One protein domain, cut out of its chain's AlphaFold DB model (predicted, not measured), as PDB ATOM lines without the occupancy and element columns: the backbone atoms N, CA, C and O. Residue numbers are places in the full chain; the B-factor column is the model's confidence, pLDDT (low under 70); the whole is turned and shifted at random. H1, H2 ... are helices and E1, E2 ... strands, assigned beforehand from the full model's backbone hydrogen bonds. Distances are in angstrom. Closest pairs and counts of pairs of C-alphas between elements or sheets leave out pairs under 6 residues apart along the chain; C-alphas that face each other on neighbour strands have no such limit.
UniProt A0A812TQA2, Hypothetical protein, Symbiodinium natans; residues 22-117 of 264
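AT A GLANCE: This is residues 22 to 117 of the 264 residues of the protein "Hypothetical protein" of Symbiodinium natans (UniProt A0A812TQA2). Picture an elongated body with a small, twisting sheet of three strands, E1, E2 and E3, towards one end and a group of three helices, H1, H2 and H3, at the other, where H3 folds back from the far end towards the sheet. H6 packs by edge strand E2, H5 makes a corner with H6, and H4 sits off one side on the path from E2 to E3. The printed part has 96 residues, with six named helices and three named strands in the order E1 H1 H2 H3 E2 H4 E3 H5 H6; the sheet runs E2 E1 E3, antiparallel, and the class is mixed, helices and strands. The whole is compact, with a radius of gyration of the C-alphas of 14.2 A, and spans 41 by 25 by 23 A.

IN THESE COORDINATES: Find C-alpha 25 at (-27.162, 12.190, -10.187); from there E1, residues 25 to 30, runs 15.8 A. Next come H1, residues 34 to 41, and H2, residues 44 to 48. Find C-alpha 50 at (-42.895, -15.466, -20.831), where H3, residues 50 to 61, begins its 17.2 A. Read on through E2, residues 66 to 68, H4, residues 75 to 82, E3, residues 92 to 96, 13.3 A long, and H5, residues 99 to 104. H6, residues 106 to 117, runs 16.6 A to C-alpha 117 at (-22.676, 3.094, 10.077).

HOW THE PARTS SIT: Begin at E1, the inner strand. Beside it E3 is antiparallel at 144 degrees, with N 26 and O 95 within hydrogen-bond range at 2.8 A. E2 is its other antiparallel neighbour, at 127 degrees, with N 29 and O 67 at 2.7 A. E2, H4 and E3 form a split strand-helix-strand unit, two strands of one sheet that follow each other among the strands, with a helix between them along the chain and E1 between them in the sheet, and its crossover is right-handed. H6 only grazes the sheet with residues 106 to 112; its closest C-alpha to E2 is that of Arg 107, 5.9 A from that of Gln 67. H5 and H6 only just touch, only at the corner, with 3 pairs of C-alphas within 8 A, the closest Arg 102 and Met 108 at 6.1 A. H3 touches H1 with residues 52 to 56 alone, a steep tilt of 50 degrees, opposite ways; the closest C-alphas, of Leu 39 and Tyr 52, are 6.2 A apart. H1 and H2 touch only at the corner, closest at the C-alphas of Leu 39 and Gly 46, 4.9 A. H4 touches no helix. In H1, H2, H4, H5 and H6 every O i to N i+4 pair is within hydrogen-bond range; in H3, 7 of 8 are.

THE WHOLE: The C-alphas farthest apart, of Tyr 23 and Asp 45, are 42.3 A apart. The printed part has no cut and no long link. In this model pLDDT is under 70 at residues 85 to 86 and 99 to 101.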
ATOM      1  N   SER A  22     -24.706  16.078 -12.749       88.94
ATOM      2  CA  SER A  22     -24.379  16.868 -11.562       88.94
ATOM      3  C   SER A  22     -24.241  15.976 -10.328       88.94
ATOM      4  O   SER A  22     -24.559  14.789 -10.365       88.94
ATOM      5  N   TYR A  23     -23.856  16.559  -9.189       84.81
ATOM      6  CA  TYR A  23     -23.818  15.872  -7.887       84.81
ATOM      7  C   TYR A  23     -25.183  15.316  -7.433       84.81
ATOM      8  O   TYR A  23     -25.253  14.560  -6.466       84.81
ATOM      9  N   ARG A  24     -26.275  15.710  -8.101       85.38
ATOM     10  CA  ARG A  24     -27.622  15.182  -7.862       85.38
ATOM     11  C   ARG A  24     -27.847  13.843  -8.545       85.38
ATOM     12  O   ARG A  24     -28.770  13.136  -8.159       85.38
ATOM     13  N   HIS A  25     -27.034  13.474  -9.523       89.19
ATOM     14  CA  HIS A  25     -27.162  12.190 -10.187       89.19
ATOM     15  C   HIS A  25     -26.485  11.108  -9.349       89.19
ATOM     16  O   HIS A  25     -25.387  11.290  -8.825       89.19
ATOM     17  N   SER A  26     -27.140   9.959  -9.230       88.44
ATOM     18  CA  SER A  26     -26.602   8.781  -8.563       88.44
ATOM     19  C   SER A  26     -26.533   7.624  -9.548       88.44
ATOM     20  O   SER A  26     -27.471   7.368 -10.307       88.44
ATOM     21  N   VAL A  27     -25.407   6.912  -9.534       90.75
ATOM     22  CA  VAL A  27     -25.266   5.657 -10.272       90.75
ATOM     23  C   VAL A  27     -25.901   4.553  -9.444       90.75
ATOM     24  O   VAL A  27     -25.575   4.371  -8.271       90.75
ATOM     25  N   MET A  28     -26.805   3.804 -10.058       92.38
ATOM     26  CA  MET A  28     -27.526   2.707  -9.432       92.38
ATOM     27  C   MET A  28     -27.233   1.393 -10.152       92.38
ATOM     28  O   MET A  28     -27.062   1.354 -11.370       92.38
ATOM     29  N   VAL A  29     -27.231   0.306  -9.388       93.31
ATOM     30  CA  VAL A  29     -27.130  -1.073  -9.855       93.31
ATOM     31  C   VAL A  29     -28.487  -1.763  -9.739       93.31
ATOM     32  O   VAL A  29     -29.238  -1.555  -8.779       93.31
ATOM     33  N   PHE A  30     -28.821  -2.562 -10.748       93.88
ATOM     34  CA  PHE A  30     -30.036  -3.365 -10.750       93.88
ATOM     35  C   PHE A  30     -29.902  -4.538  -9.782       93.88
ATOM     36  O   PHE A  30     -28.944  -5.309  -9.851       93.88
ATOM     37  N   VAL A  31     -30.881  -4.688  -8.897       93.25
ATOM     38  CA  VAL A  31     -30.921  -5.762  -7.910       93.25
ATOM     39  C   VAL A  31     -32.229  -6.538  -8.100       93.25
ATOM     40  O   VAL A  31     -33.268  -6.124  -7.572       93.25
ATOM     41  N   PRO A  32     -32.199  -7.651  -8.855       93.38
ATOM     42  CA  PRO A  32     -33.394  -8.407  -9.199       93.38
ATOM     43  C   PRO A  32     -34.074  -9.009  -7.972       93.38
ATOM     44  O   PRO A  32     -33.433  -9.345  -6.965       93.38
ATOM     45  N   SER A  33     -35.387  -9.198  -8.068       93.94
ATOM     46  CA  SER A  33     -36.146  -9.904  -7.044       93.94
ATOM     47  C   SER A  33     -35.694 -11.361  -6.905       93.94
ATOM     48  O   SER A  33     -35.045 -11.954  -7.774       93.94
ATOM     49  N   LYS A  34     -36.044 -11.982  -5.774       92.75
ATOM     50  CA  LYS A  34     -35.787 -13.413  -5.563       92.75
ATOM     51  C   LYS A  34     -36.484 -14.262  -6.635       92.75
ATOM     52  O   LYS A  34     -35.848 -15.155  -7.177       92.75
ATOM     53  N   LYS A  35     -37.724 -13.914  -7.000       93.81
ATOM     54  CA  LYS A  35     -38.510 -14.614  -8.025       93.81
ATOM     55  C   LYS A  35     -37.833 -14.551  -9.396       93.81
ATOM     56  O   LYS A  35     -37.699 -15.577 -10.054       93.81
ATOM     57  N   LEU A  36     -37.361 -13.372  -9.808       92.44
ATOM     58  CA  LEU A  36     -36.670 -13.213 -11.090       92.44
ATOM     59  C   LEU A  36     -35.352 -14.001 -11.125       92.44
ATOM     60  O   LEU A  36     -35.037 -14.644 -12.126       92.44
ATOM     61  N   ARG A  37     -34.609 -14.020 -10.008       91.31
ATOM     62  CA  ARG A  37     -33.399 -14.848  -9.863       91.31
ATOM     63  C   ARG A  37     -33.702 -16.344  -9.918       91.31
ATOM     64  O   ARG A  37     -32.994 -17.064 -10.611       91.31
ATOM     65  N   GLU A  38     -34.744 -16.805  -9.233       90.50
ATOM     66  CA  GLU A  38     -35.176 -18.209  -9.251       90.50
ATOM     67  C   GLU A  38     -35.587 -18.651 -10.662       90.50
ATOM     68  O   GLU A  38     -35.220 -19.742 -11.093       90.50
ATOM     69  N   LEU A  39     -36.294 -17.797 -11.412       90.94
ATOM     70  CA  LEU A  39     -36.630 -18.067 -12.813       90.94
ATOM     71  C   LEU A  39     -35.375 -18.155 -13.685       90.94
ATOM     72  O   LEU A  39     -35.258 -19.089 -14.470       90.94
ATOM     73  N   ALA A  40     -34.407 -17.254 -13.513       89.25
ATOM     74  CA  ALA A  40     -33.150 -17.315 -14.261       89.25
ATOM     75  C   ALA A  40     -32.306 -18.558 -13.925       89.25
ATOM     76  O   ALA A  40     -31.636 -19.117 -14.792       89.25
ATOM     77  N   GLN A  41     -32.337 -19.018 -12.672       88.06
ATOM     78  CA  GLN A  41     -31.580 -20.194 -12.230       88.06
ATOM     79  C   GLN A  41     -32.085 -21.509 -12.835       88.06
ATOM     80  O   GLN A  41     -31.340 -22.484 -12.850       88.06
ATOM     81  N   ARG A  42     -33.301 -21.537 -13.400       87.25
ATOM     82  CA  ARG A  42     -33.838 -22.698 -14.136       87.25
ATOM     83  C   ARG A  42     -33.162 -22.931 -15.496       87.25
ATOM     84  O   ARG A  42     -33.524 -23.871 -16.192       87.25
ATOM     85  N   GLY A  43     -32.194 -22.099 -15.887       81.81
ATOM     86  CA  GLY A  43     -31.474 -22.239 -17.153       81.81
ATOM     87  C   GLY A  43     -32.311 -21.791 -18.353       81.81
ATOM     88  O   GLY A  43     -33.198 -20.953 -18.214       81.81
ATOM     89  N   THR A  44     -32.022 -22.323 -19.541       78.38
ATOM     90  CA  THR A  44     -32.576 -21.851 -20.825       78.38
ATOM     91  C   THR A  44     -34.102 -21.704 -20.820       78.38
ATOM     92  O   THR A  44     -34.620 -20.677 -21.263       78.38
ATOM     93  N   ASP A  45     -34.814 -22.667 -20.234       79.94
ATOM     94  CA  ASP A  45     -36.282 -22.659 -20.152       79.94
ATOM     95  C   ASP A  45     -36.807 -21.532 -19.255       79.94
ATOM     96  O   ASP A  45     -37.845 -20.924 -19.519       79.94
ATOM     97  N   GLY A  46     -36.049 -21.195 -18.213       80.88
ATOM     98  CA  GLY A  46     -36.340 -20.087 -17.316       80.88
ATOM     99  C   GLY A  46     -36.207 -18.727 -17.994       80.88
ATOM    100  O   GLY A  46     -37.130 -17.916 -17.930       80.88
ATOM    101  N   TRP A  47     -35.096 -18.498 -18.696       81.25
ATOM    102  CA  TRP A  47     -34.792 -17.225 -19.368       81.25
ATOM    103  C   TRP A  47     -35.729 -16.938 -20.543       81.25
ATOM    104  O   TRP A  47     -36.077 -15.787 -20.813       81.25
ATOM    105  N   MET A  48     -36.144 -17.987 -21.253       84.69
ATOM    106  CA  MET A  48     -37.055 -17.858 -22.388       84.69
ATOM    107  C   MET A  48     -38.522 -17.806 -21.976       84.69
ATOM    108  O   MET A  48     -39.352 -17.415 -22.801       84.69
ATOM    109  N   SER A  49     -38.841 -18.140 -20.722       91.38
ATOM    110  CA  SER A  49     -40.214 -18.114 -20.233       91.38
ATOM    111  C   SER A  49     -40.837 -16.721 -20.365       91.38
ATOM    112  O   SER A  49     -40.212 -15.686 -20.107       91.38
ATOM    113  N   TYR A  50     -42.112 -16.698 -20.750       94.81
ATOM    114  CA  TYR A  50     -42.895 -15.466 -20.831       94.81
ATOM    115  C   TYR A  50     -42.919 -14.721 -19.488       94.81
ATOM    116  O   TYR A  50     -42.752 -13.504 -19.451       94.81
ATOM    117  N   GLU A  51     -43.049 -15.458 -18.380       93.75
ATOM    118  CA  GLU A  51     -43.080 -14.878 -17.036       93.75
ATOM    119  C   GLU A  51     -41.754 -14.202 -16.666       93.75
ATOM    120  O   GLU A  51     -41.784 -13.122 -16.079       93.75
ATOM    121  N   TYR A  52     -40.603 -14.770 -17.050       93.69
ATOM    122  CA  TYR A  52     -39.308 -14.116 -16.846       93.69
ATOM    123  C   TYR A  52     -39.236 -12.787 -17.592       93.69
ATOM    124  O   TYR A  52     -38.938 -11.768 -16.980       93.69
ATOM    125  N   ARG A  53     -39.567 -12.765 -18.890       94.00
ATOM    126  CA  ARG A  53     -39.504 -11.532 -19.699       94.00
ATOM    127  C   ARG A  53     -40.469 -10.465 -19.193       94.00
ATOM    128  O   ARG A  53     -40.105  -9.294 -19.123       94.00
ATOM    129  N   ARG A  54     -41.689 -10.871 -18.824       96.06
ATOM    130  CA  ARG A  54     -42.701  -9.979 -18.252       96.06
ATOM    131  C   ARG A  54     -42.206  -9.369 -16.943       96.06
ATOM    132  O   ARG A  54     -42.313  -8.161 -16.762       96.06
ATOM    133  N   LEU A  55     -41.656 -10.190 -16.049       95.56
ATOM    134  CA  LEU A  55     -41.163  -9.733 -14.754       95.56
ATOM    135  C   LEU A  55     -39.899  -8.872 -14.889       95.56
ATOM    136  O   LEU A  55     -39.818  -7.836 -14.242       95.56
ATOM    137  N   ASP A  56     -38.966  -9.241 -15.769       94.50
ATOM    138  CA  ASP A  56     -37.761  -8.454 -16.063       94.50
ATOM    139  C   ASP A  56     -38.131  -7.058 -16.583       94.50
ATOM    140  O   ASP A  56     -37.615  -6.054 -16.094       94.50
ATOM    141  N   ALA A  57     -39.091  -6.971 -17.511       95.75
ATOM    142  CA  ALA A  57     -39.563  -5.695 -18.046       95.75
ATOM    143  C   ALA A  57     -40.188  -4.793 -16.966       95.75
ATOM    144  O   ALA A  57     -39.940  -3.587 -16.958       95.75
ATOM    145  N   VAL A  58     -40.963  -5.375 -16.043       96.50
ATOM    146  CA  VAL A  58     -41.576  -4.643 -14.925       96.50
ATOM    147  C   VAL A  58     -40.518  -4.191 -13.913       96.50
ATOM    148  O   VAL A  58     -40.492  -3.021 -13.537       96.50
ATOM    149  N   GLU A  59     -39.612  -5.079 -13.497       95.00
ATOM    150  CA  GLU A  59     -38.589  -4.767 -12.487       95.00
ATOM    151  C   GLU A  59     -37.564  -3.742 -12.984       95.00
ATOM    152  O   GLU A  59     -37.108  -2.900 -12.213       95.00
ATOM    153  N   ILE A  60     -37.215  -3.746 -14.275       93.50
ATOM    154  CA  ILE A  60     -36.332  -2.717 -14.850       93.50
ATOM    155  C   ILE A  60     -36.929  -1.315 -14.665       93.50
ATOM    156  O   ILE A  60     -36.189  -0.368 -14.382       93.50
ATOM    157  N   GLN A  61     -38.246  -1.176 -14.818       92.88
ATOM    158  CA  GLN A  61     -38.937   0.108 -14.697       92.88
ATOM    159  C   GLN A  61     -39.201   0.500 -13.239       92.88
ATOM    160  O   GLN A  61     -39.237   1.689 -12.926       92.88
ATOM    161  N   ASP A  62     -39.337  -0.477 -12.345       91.69
ATOM    162  CA  ASP A  62     -39.606  -0.244 -10.930       91.69
ATOM    163  C   ASP A  62     -38.400   0.397 -10.208       91.69
ATOM    164  O   ASP A  62     -37.352  -0.240 -10.074       91.69
ATOM    165  N   PRO A  63     -38.524   1.619  -9.652       89.31
ATOM    166  CA  PRO A  63     -37.456   2.265  -8.892       89.31
ATOM    167  C   PRO A  63     -36.957   1.443  -7.699       89.31
ATOM    168  O   PRO A  63     -35.776   1.541  -7.359       89.31
ATOM    169  N   SER A  64     -37.817   0.625  -7.081       90.00
ATOM    170  CA  SER A  64     -37.475  -0.176  -5.898       90.00
ATOM    171  C   SER A  64     -36.486  -1.307  -6.212       90.00
ATOM    172  O   SER A  64     -35.717  -1.736  -5.348       90.00
ATOM    173  N   SER A  65     -36.436  -1.730  -7.475       93.12
ATOM    174  CA  SER A  65     -35.526  -2.765  -7.968       93.12
ATOM    175  C   SER A  65     -34.099  -2.253  -8.198       93.12
ATOM    176  O   SER A  65     -33.188  -3.031  -8.484       93.12
ATOM    177  N   TRP A  66     -33.858  -0.957  -7.990       92.25
ATOM    178  CA  TRP A  66     -32.548  -0.335  -8.140       92.25
ATOM    179  C   TRP A  66     -31.996   0.124  -6.800       92.25
ATOM    180  O   TRP A  66     -32.705   0.690  -5.966       92.25
ATOM    181  N   GLN A  67     -30.700  -0.093  -6.618       91.38
ATOM    182  CA  GLN A  67     -29.956   0.299  -5.428       91.38
ATOM    183  C   GLN A  67     -28.782   1.201  -5.842       91.38
ATOM    184  O   GLN A  67     -28.238   1.000  -6.925       91.38
ATOM    185  N   PRO A  68     -28.341   2.156  -5.011       91.88
ATOM    186  CA  PRO A  68     -27.105   2.895  -5.259       91.88
ATOM    187  C   PRO A  68     -25.901   1.978  -5.446       91.88
ATOM    188  O   PRO A  68     -25.763   0.951  -4.773       91.88
ATOM    189  N   LEU A  69     -25.013   2.367  -6.353       91.31
ATOM    190  CA  LEU A  69     -23.742   1.690  -6.528       91.31
ATOM    191  C   LEU A  69     -22.856   1.959  -5.306       91.31
ATOM    192  O   LEU A  69     -22.490   3.097  -5.012       91.31
ATOM    193  N   ASP A  70     -22.492   0.894  -4.603       88.06
ATOM    194  CA  ASP A  70     -21.524   0.937  -3.519       88.06
ATOM    195  C   ASP A  70     -20.127   1.039  -4.120       88.06
ATOM    196  O   ASP A  70     -19.630   0.105  -4.750       88.06
ATOM    197  N   THR A  71     -19.479   2.175  -3.878       83.06
ATOM    198  CA  THR A  71     -18.097   2.440  -4.303       83.06
ATOM    199  C   THR A  71     -17.085   1.420  -3.785       83.06
ATOM    200  O   THR A  71     -15.984   1.321  -4.325       83.06
ATOM    201  N   VAL A  72     -17.427   0.652  -2.747       80.31
ATOM    202  CA  VAL A  72     -16.511  -0.328  -2.165       80.31
ATOM    203  C   VAL A  72     -16.761  -1.754  -2.657       80.31
ATOM    204  O   VAL A  72     -15.897  -2.623  -2.502       80.31
ATOM    205  N   CYS A  73     -17.899  -2.001  -3.304       82.00
ATOM    206  CA  CYS A  73     -18.199  -3.282  -3.926       82.00
ATOM    207  C   CYS A  73     -17.724  -3.297  -5.384       82.00
ATOM    208  O   CYS A  73     -18.038  -2.412  -6.174       82.00
ATOM    209  N   THR A  74     -16.993  -4.341  -5.777       85.06
ATOM    210  CA  THR A  74     -16.625  -4.539  -7.187       85.06
ATOM    211  C   THR A  74     -17.816  -5.078  -7.985       85.06
ATOM    212  O   THR A  74     -18.709  -5.724  -7.431       85.06
ATOM    213  N   PHE A  75     -17.818  -4.912  -9.312       85.88
ATOM    214  CA  PHE A  75     -18.862  -5.512 -10.160       85.88
ATOM    215  C   PHE A  75     -18.909  -7.041 -10.061       85.88
ATOM    216  O   PHE A  75     -19.987  -7.628 -10.129       85.88
ATOM    217  N   GLY A  76     -17.766  -7.691  -9.821       84.62
ATOM    218  CA  GLY A  76     -17.719  -9.124  -9.524       84.62
ATOM    219  C   GLY A  76     -18.425  -9.476  -8.211       84.62
ATOM    220  O   GLY A  76     -19.084 -10.510  -8.129       84.62
ATOM    221  N   HIS A  77     -18.356  -8.598  -7.204       85.00
ATOM    222  CA  HIS A  77     -19.081  -8.776  -5.949       85.00
ATOM    223  C   HIS A  77     -20.594  -8.695  -6.162       85.00
ATOM    224  O   HIS A  77     -21.317  -9.605  -5.756       85.00
ATOM    225  N   TYR A  78     -21.066  -7.684  -6.894       87.38
ATOM    226  CA  TYR A  78     -22.469  -7.600  -7.307       87.38
ATOM    227  C   TYR A  78     -22.910  -8.814  -8.113       87.38
ATOM    228  O   TYR A  78     -23.977  -9.372  -7.859       87.38
ATOM    229  N   GLY A  79     -22.038  -9.289  -9.004       86.31
ATOM    230  CA  GLY A  79     -22.250 -10.527  -9.727       86.31
ATOM    231  C   GLY A  79     -22.452 -11.722  -8.790       86.31
ATOM    232  O   GLY A  79     -23.393 -12.491  -8.950       86.31
ATOM    233  N   SER A  80     -21.630 -11.854  -7.750       86.06
ATOM    234  CA  SER A  80     -21.778 -12.944  -6.780       86.06
ATOM    235  C   SER A  80     -23.051 -12.853  -5.926       86.06
ATOM    236  O   SER A  80     -23.610 -13.886  -5.570       86.06
ATOM    237  N   LEU A  81     -23.527 -11.642  -5.616       86.62
ATOM    238  CA  LEU A  81     -24.707 -11.428  -4.769       86.62
ATOM    239  C   LEU A  81     -26.028 -11.537  -5.542       86.62
ATOM    240  O   LEU A  81     -27.021 -12.062  -5.027       86.62
ATOM    241  N   TYR A  82     -26.052 -11.003  -6.763       85.94
ATOM    242  CA  TYR A  82     -27.291 -10.719  -7.485       85.94
ATOM    243  C   TYR A  82     -27.327 -11.238  -8.923       85.94
ATOM    244  O   TYR A  82     -28.378 -11.131  -9.552       85.94
ATOM    245  N   SER A  83     -26.234 -11.787  -9.465       75.06
ATOM    246  CA  SER A  83     -26.227 -12.213 -10.868       75.06
ATOM    247  C   SER A  83     -27.186 -13.367 -11.141       75.06
ATOM    248  O   SER A  83     -27.412 -14.251 -10.315       75.06
ATOM    249  N   PHE A  84     -27.651 -13.389 -12.385       72.50
ATOM    250  CA  PHE A  84     -28.382 -14.480 -13.015       72.50
ATOM    251  C   PHE A  84     -27.477 -15.653 -13.455       72.50
ATOM    252  O   PHE A  84     -27.949 -16.588 -14.090       72.50
ATOM    253  N   GLY A  85     -26.175 -15.610 -13.145       65.06
ATOM    254  CA  GLY A  85     -25.186 -16.630 -13.515       65.06
ATOM    255  C   GLY A  85     -23.774 -16.061 -13.711       65.06
ATOM    256  O   GLY A  85     -23.544 -14.858 -13.564       65.06
ATOM    257  N   ARG A  86     -22.800 -16.920 -14.044       56.50
ATOM    258  CA  ARG A  86     -21.448 -16.478 -14.433       56.50
ATOM    259  C   ARG A  86     -21.540 -15.865 -15.841       56.50
ATOM    260  O   ARG A  86     -21.994 -16.549 -16.747       56.50
ATOM    261  N   ASN A  87     -21.112 -14.608 -16.002       73.56
ATOM    262  CA  ASN A  87     -20.941 -13.864 -17.274       73.56
ATOM    263  C   ASN A  87     -22.066 -12.921 -17.737       73.56
ATOM    264  O   ASN A  87     -21.998 -12.410 -18.852       73.56
ATOM    265  N   VAL A  88     -23.058 -12.612 -16.904       81.31
ATOM    266  CA  VAL A  88     -24.053 -11.583 -17.258       81.31
ATOM    267  C   VAL A  88     -23.534 -10.208 -16.822       81.31
ATOM    268  O   VAL A  88     -23.178 -10.050 -15.646       81.31
ATOM    269  N   PRO A  89     -23.468  -9.209 -17.724       85.94
ATOM    270  CA  PRO A  89     -23.025  -7.872 -17.355       85.94
ATOM    271  C   PRO A  89     -23.992  -7.245 -16.347       85.94
ATOM    272  O   PRO A  89     -25.212  -7.394 -16.447       85.94
ATOM    273  N   GLN A  90     -23.436  -6.529 -15.370       89.75
ATOM    274  CA  GLN A  90     -24.241  -5.804 -14.391       89.75
ATOM    275  C   GLN A  90     -24.976  -4.655 -15.080       89.75
ATOM    276  O   GLN A  90     -24.379  -3.884 -15.832       89.75
ATOM    277  N   ARG A  91     -26.280  -4.542 -14.820       91.62
ATOM    278  CA  ARG A  91     -27.096  -3.456 -15.362       91.62
ATOM    279  C   ARG A  91     -26.948  -2.236 -14.464       91.62
ATOM    280  O   ARG A  91     -27.220  -2.305 -13.264       91.62
ATOM    281  N   LEU A  92     -26.520  -1.134 -15.065       92.06
ATOM    282  CA  LEU A  92     -26.340   0.150 -14.403       92.06
ATOM    283  C   LEU A  92     -27.315   1.163 -14.990       92.06
ATOM    284  O   LEU A  92     -27.625   1.116 -16.181       92.06
ATOM    285  N   LYS A  93     -27.764   2.098 -14.158       91.06
ATOM    286  CA  LYS A  93     -28.457   3.301 -14.617       91.06
ATOM    287  C   LYS A  93     -27.955   4.512 -13.855       91.06
ATOM    288  O   LYS A  93     -27.593   4.404 -12.684       91.06
ATOM    289  N   VAL A  94     -27.977   5.660 -14.509       89.94
ATOM    290  CA  VAL A  94     -27.815   6.951 -13.844       89.94
ATOM    291  C   VAL A  94     -29.217   7.492 -13.613       89.94
ATOM    292  O   VAL A  94     -30.022   7.529 -14.541       89.94
ATOM    293  N   ALA A  95     -29.532   7.835 -12.372       88.25
ATOM    294  CA  ALA A  95     -30.818   8.406 -12.013       88.25
ATOM    295  C   ALA A  95     -30.600   9.693 -11.227       88.25
ATOM    296  O   ALA A  95     -29.720   9.761 -10.367       88.25
ATOM    297  N   ASP A  96     -31.432  10.693 -11.492       86.38
ATOM    298  CA  ASP A  96     -31.497  11.864 -10.636       86.38
ATOM    299  C   ASP A  96     -31.994  11.462  -9.256       86.38
ATOM    300  O   ASP A  96     -33.072  10.885  -9.085       86.38
ATOM    301  N   SER A  97     -31.210  11.806  -8.243       71.19
ATOM    302  CA  SER A  97     -31.567  11.624  -6.848       71.19
ATOM    303  C   SER A  97     -32.540  12.727  -6.423       71.19
ATOM    304  O   SER A  97     -32.293  13.497  -5.500       71.19
ATOM    305  N   THR A  98     -33.682  12.836  -7.099       75.06
ATOM    306  CA  THR A  98     -34.783  13.651  -6.578       75.06
ATOM    307  C   THR A  98     -35.128  13.153  -5.174       75.06
ATOM    308  O   THR A  98     -35.176  11.942  -4.924       75.06
ATOM    309  N   ASP A  99     -35.322  14.077  -4.232       62.38
ATOM    310  CA  ASP A  99     -35.521  13.723  -2.821       62.38
ATOM    311  C   ASP A  99     -36.733  12.792  -2.641       62.38
ATOM    312  O   ASP A  99     -36.696  11.860  -1.843       62.38
ATOM    313  N   VAL A 100     -37.762  12.944  -3.482       69.06
ATOM    314  CA  VAL A 100     -38.966  12.098  -3.476       69.06
ATOM    315  C   VAL A 100     -38.655  10.638  -3.833       69.06
ATOM    316  O   VAL A 100     -39.118   9.720  -3.153       69.06
ATOM    317  N   SER A 101     -37.845  10.393  -4.869       69.56
ATOM    318  CA  SER A 101     -37.478   9.027  -5.274       69.56
ATOM    319  C   SER A 101     -36.606   8.343  -4.216       69.56
ATOM    320  O   SER A 101     -36.790   7.159  -3.918       69.56
ATOM    321  N   ARG A 102     -35.709   9.110  -3.579       75.31
ATOM    322  CA  ARG A 102     -34.872   8.624  -2.474       75.31
ATOM    323  C   ARG A 102     -35.693   8.224  -1.251       75.31
ATOM    324  O   ARG A 102     -35.478   7.137  -0.717       75.31
ATOM    325  N   LEU A 103     -36.650   9.055  -0.839       77.00
ATOM    326  CA  LEU A 103     -37.477   8.800   0.345       77.00
ATOM    327  C   LEU A 103     -38.374   7.567   0.177       77.00
ATOM    328  O   LEU A 103     -38.535   6.777   1.112       77.00
ATOM    329  N   ASN A 104     -38.910   7.355  -1.025       83.38
ATOM    330  CA  ASN A 104     -39.818   6.239  -1.286       83.38
ATOM    331  C   ASN A 104     -39.083   4.900  -1.450       83.38
ATOM    332  O   ASN A 104     -39.630   3.848  -1.111       83.38
ATOM    333  N   ASN A 105     -37.819   4.905  -1.878       85.75
ATOM    334  CA  ASN A 105     -37.054   3.677  -2.060       85.75
ATOM    335  C   ASN A 105     -36.472   3.161  -0.727       85.75
ATOM    336  O   ASN A 105     -35.553   3.732  -0.142       85.75
ATOM    337  N   ASN A 106     -36.990   2.035  -0.230       87.69
ATOM    338  CA  ASN A 106     -36.491   1.412   1.002       87.69
ATOM    339  C   ASN A 106     -35.024   0.949   0.873       87.69
ATOM    340  O   ASN A 106     -34.238   1.095   1.807       87.69
ATOM    341  N   ARG A 107     -34.605   0.459  -0.303       87.38
ATOM    342  CA  ARG A 107     -33.217   0.017  -0.517       87.38
ATOM    343  C   ARG A 107     -32.231   1.172  -0.422       87.38
ATOM    344  O   ARG A 107     -31.163   0.997   0.154       87.38
ATOM    345  N   MET A 108     -32.616   2.347  -0.921       86.19
ATOM    346  CA  MET A 108     -31.845   3.583  -0.763       86.19
ATOM    347  C   MET A 108     -31.639   3.909   0.720       86.19
ATOM    348  O   MET A 108     -30.507   4.049   1.171       86.19
ATOM    349  N   ARG A 109     -32.724   3.924   1.504       87.94
ATOM    350  CA  ARG A 109     -32.669   4.210   2.946       87.94
ATOM    351  C   ARG A 109     -31.792   3.217   3.712       87.94
ATOM    352  O   ARG A 109     -31.026   3.606   4.592       87.94
ATOM    353  N   LEU A 110     -31.885   1.928   3.383       89.44
ATOM    354  CA  LEU A 110     -31.038   0.896   3.985       89.44
ATOM    355  C   LEU A 110     -29.565   1.076   3.610       89.44
ATOM    356  O   LEU A 110     -28.705   0.949   4.482       89.44
ATOM    357  N   PHE A 111     -29.284   1.394   2.348       87.38
ATOM    358  CA  PHE A 111     -27.935   1.662   1.866       87.38
ATOM    359  C   PHE A 111     -27.309   2.862   2.589       87.38
ATOM    360  O   PHE A 111     -26.228   2.729   3.158       87.38
ATOM    361  N   GLU A 112     -28.012   3.992   2.668       87.81
ATOM    362  CA  GLU A 112     -27.539   5.193   3.371       87.81
ATOM    363  C   GLU A 112     -27.280   4.912   4.857       87.81
ATOM    364  O   GLU A 112     -26.247   5.307   5.404       87.81
ATOM    365  N   LYS A 113     -28.172   4.158   5.514       89.69
ATOM    366  CA  LYS A 113     -27.990   3.741   6.912       89.69
ATOM    367  C   LYS A 113     -26.743   2.871   7.092       89.69
ATOM    368  O   LYS A 113     -26.010   3.050   8.066       89.69
ATOM    369  N   GLN A 114     -26.495   1.931   6.179       86.31
ATOM    370  CA  GLN A 114     -25.299   1.087   6.206       86.31
ATOM    371  C   GLN A 114     -24.030   1.906   5.964       86.31
ATOM    372  O   GLN A 114     -23.071   1.770   6.719       86.31
ATOM    373  N   GLN A 115     -24.042   2.790   4.968       84.69
ATOM    374  CA  GLN A 115     -22.915   3.659   4.652       84.69
ATOM    375  C   GLN A 115     -22.575   4.576   5.831       84.69
ATOM    376  O   GLN A 115     -21.412   4.657   6.219       84.69
ATOM    377  N   LYS A 116     -23.585   5.188   6.461       85.94
ATOM    378  CA  LYS A 116     -23.411   6.001   7.671       85.94
ATOM    379  C   LYS A 116     -22.750   5.198   8.791       85.94
ATOM    380  O   LYS A 116     -21.740   5.634   9.330       85.94
ATOM    381  N   LYS A 117     -23.254   3.991   9.067       86.31
ATOM    382  CA  LYS A 117     -22.676   3.094  10.077       86.31
ATOM    383  C   LYS A 117     -21.216   2.744   9.773       86.31
ATOM    384  O   LYS A 117     -20.391   2.721  10.680       86.31
TER     385      LYS A 117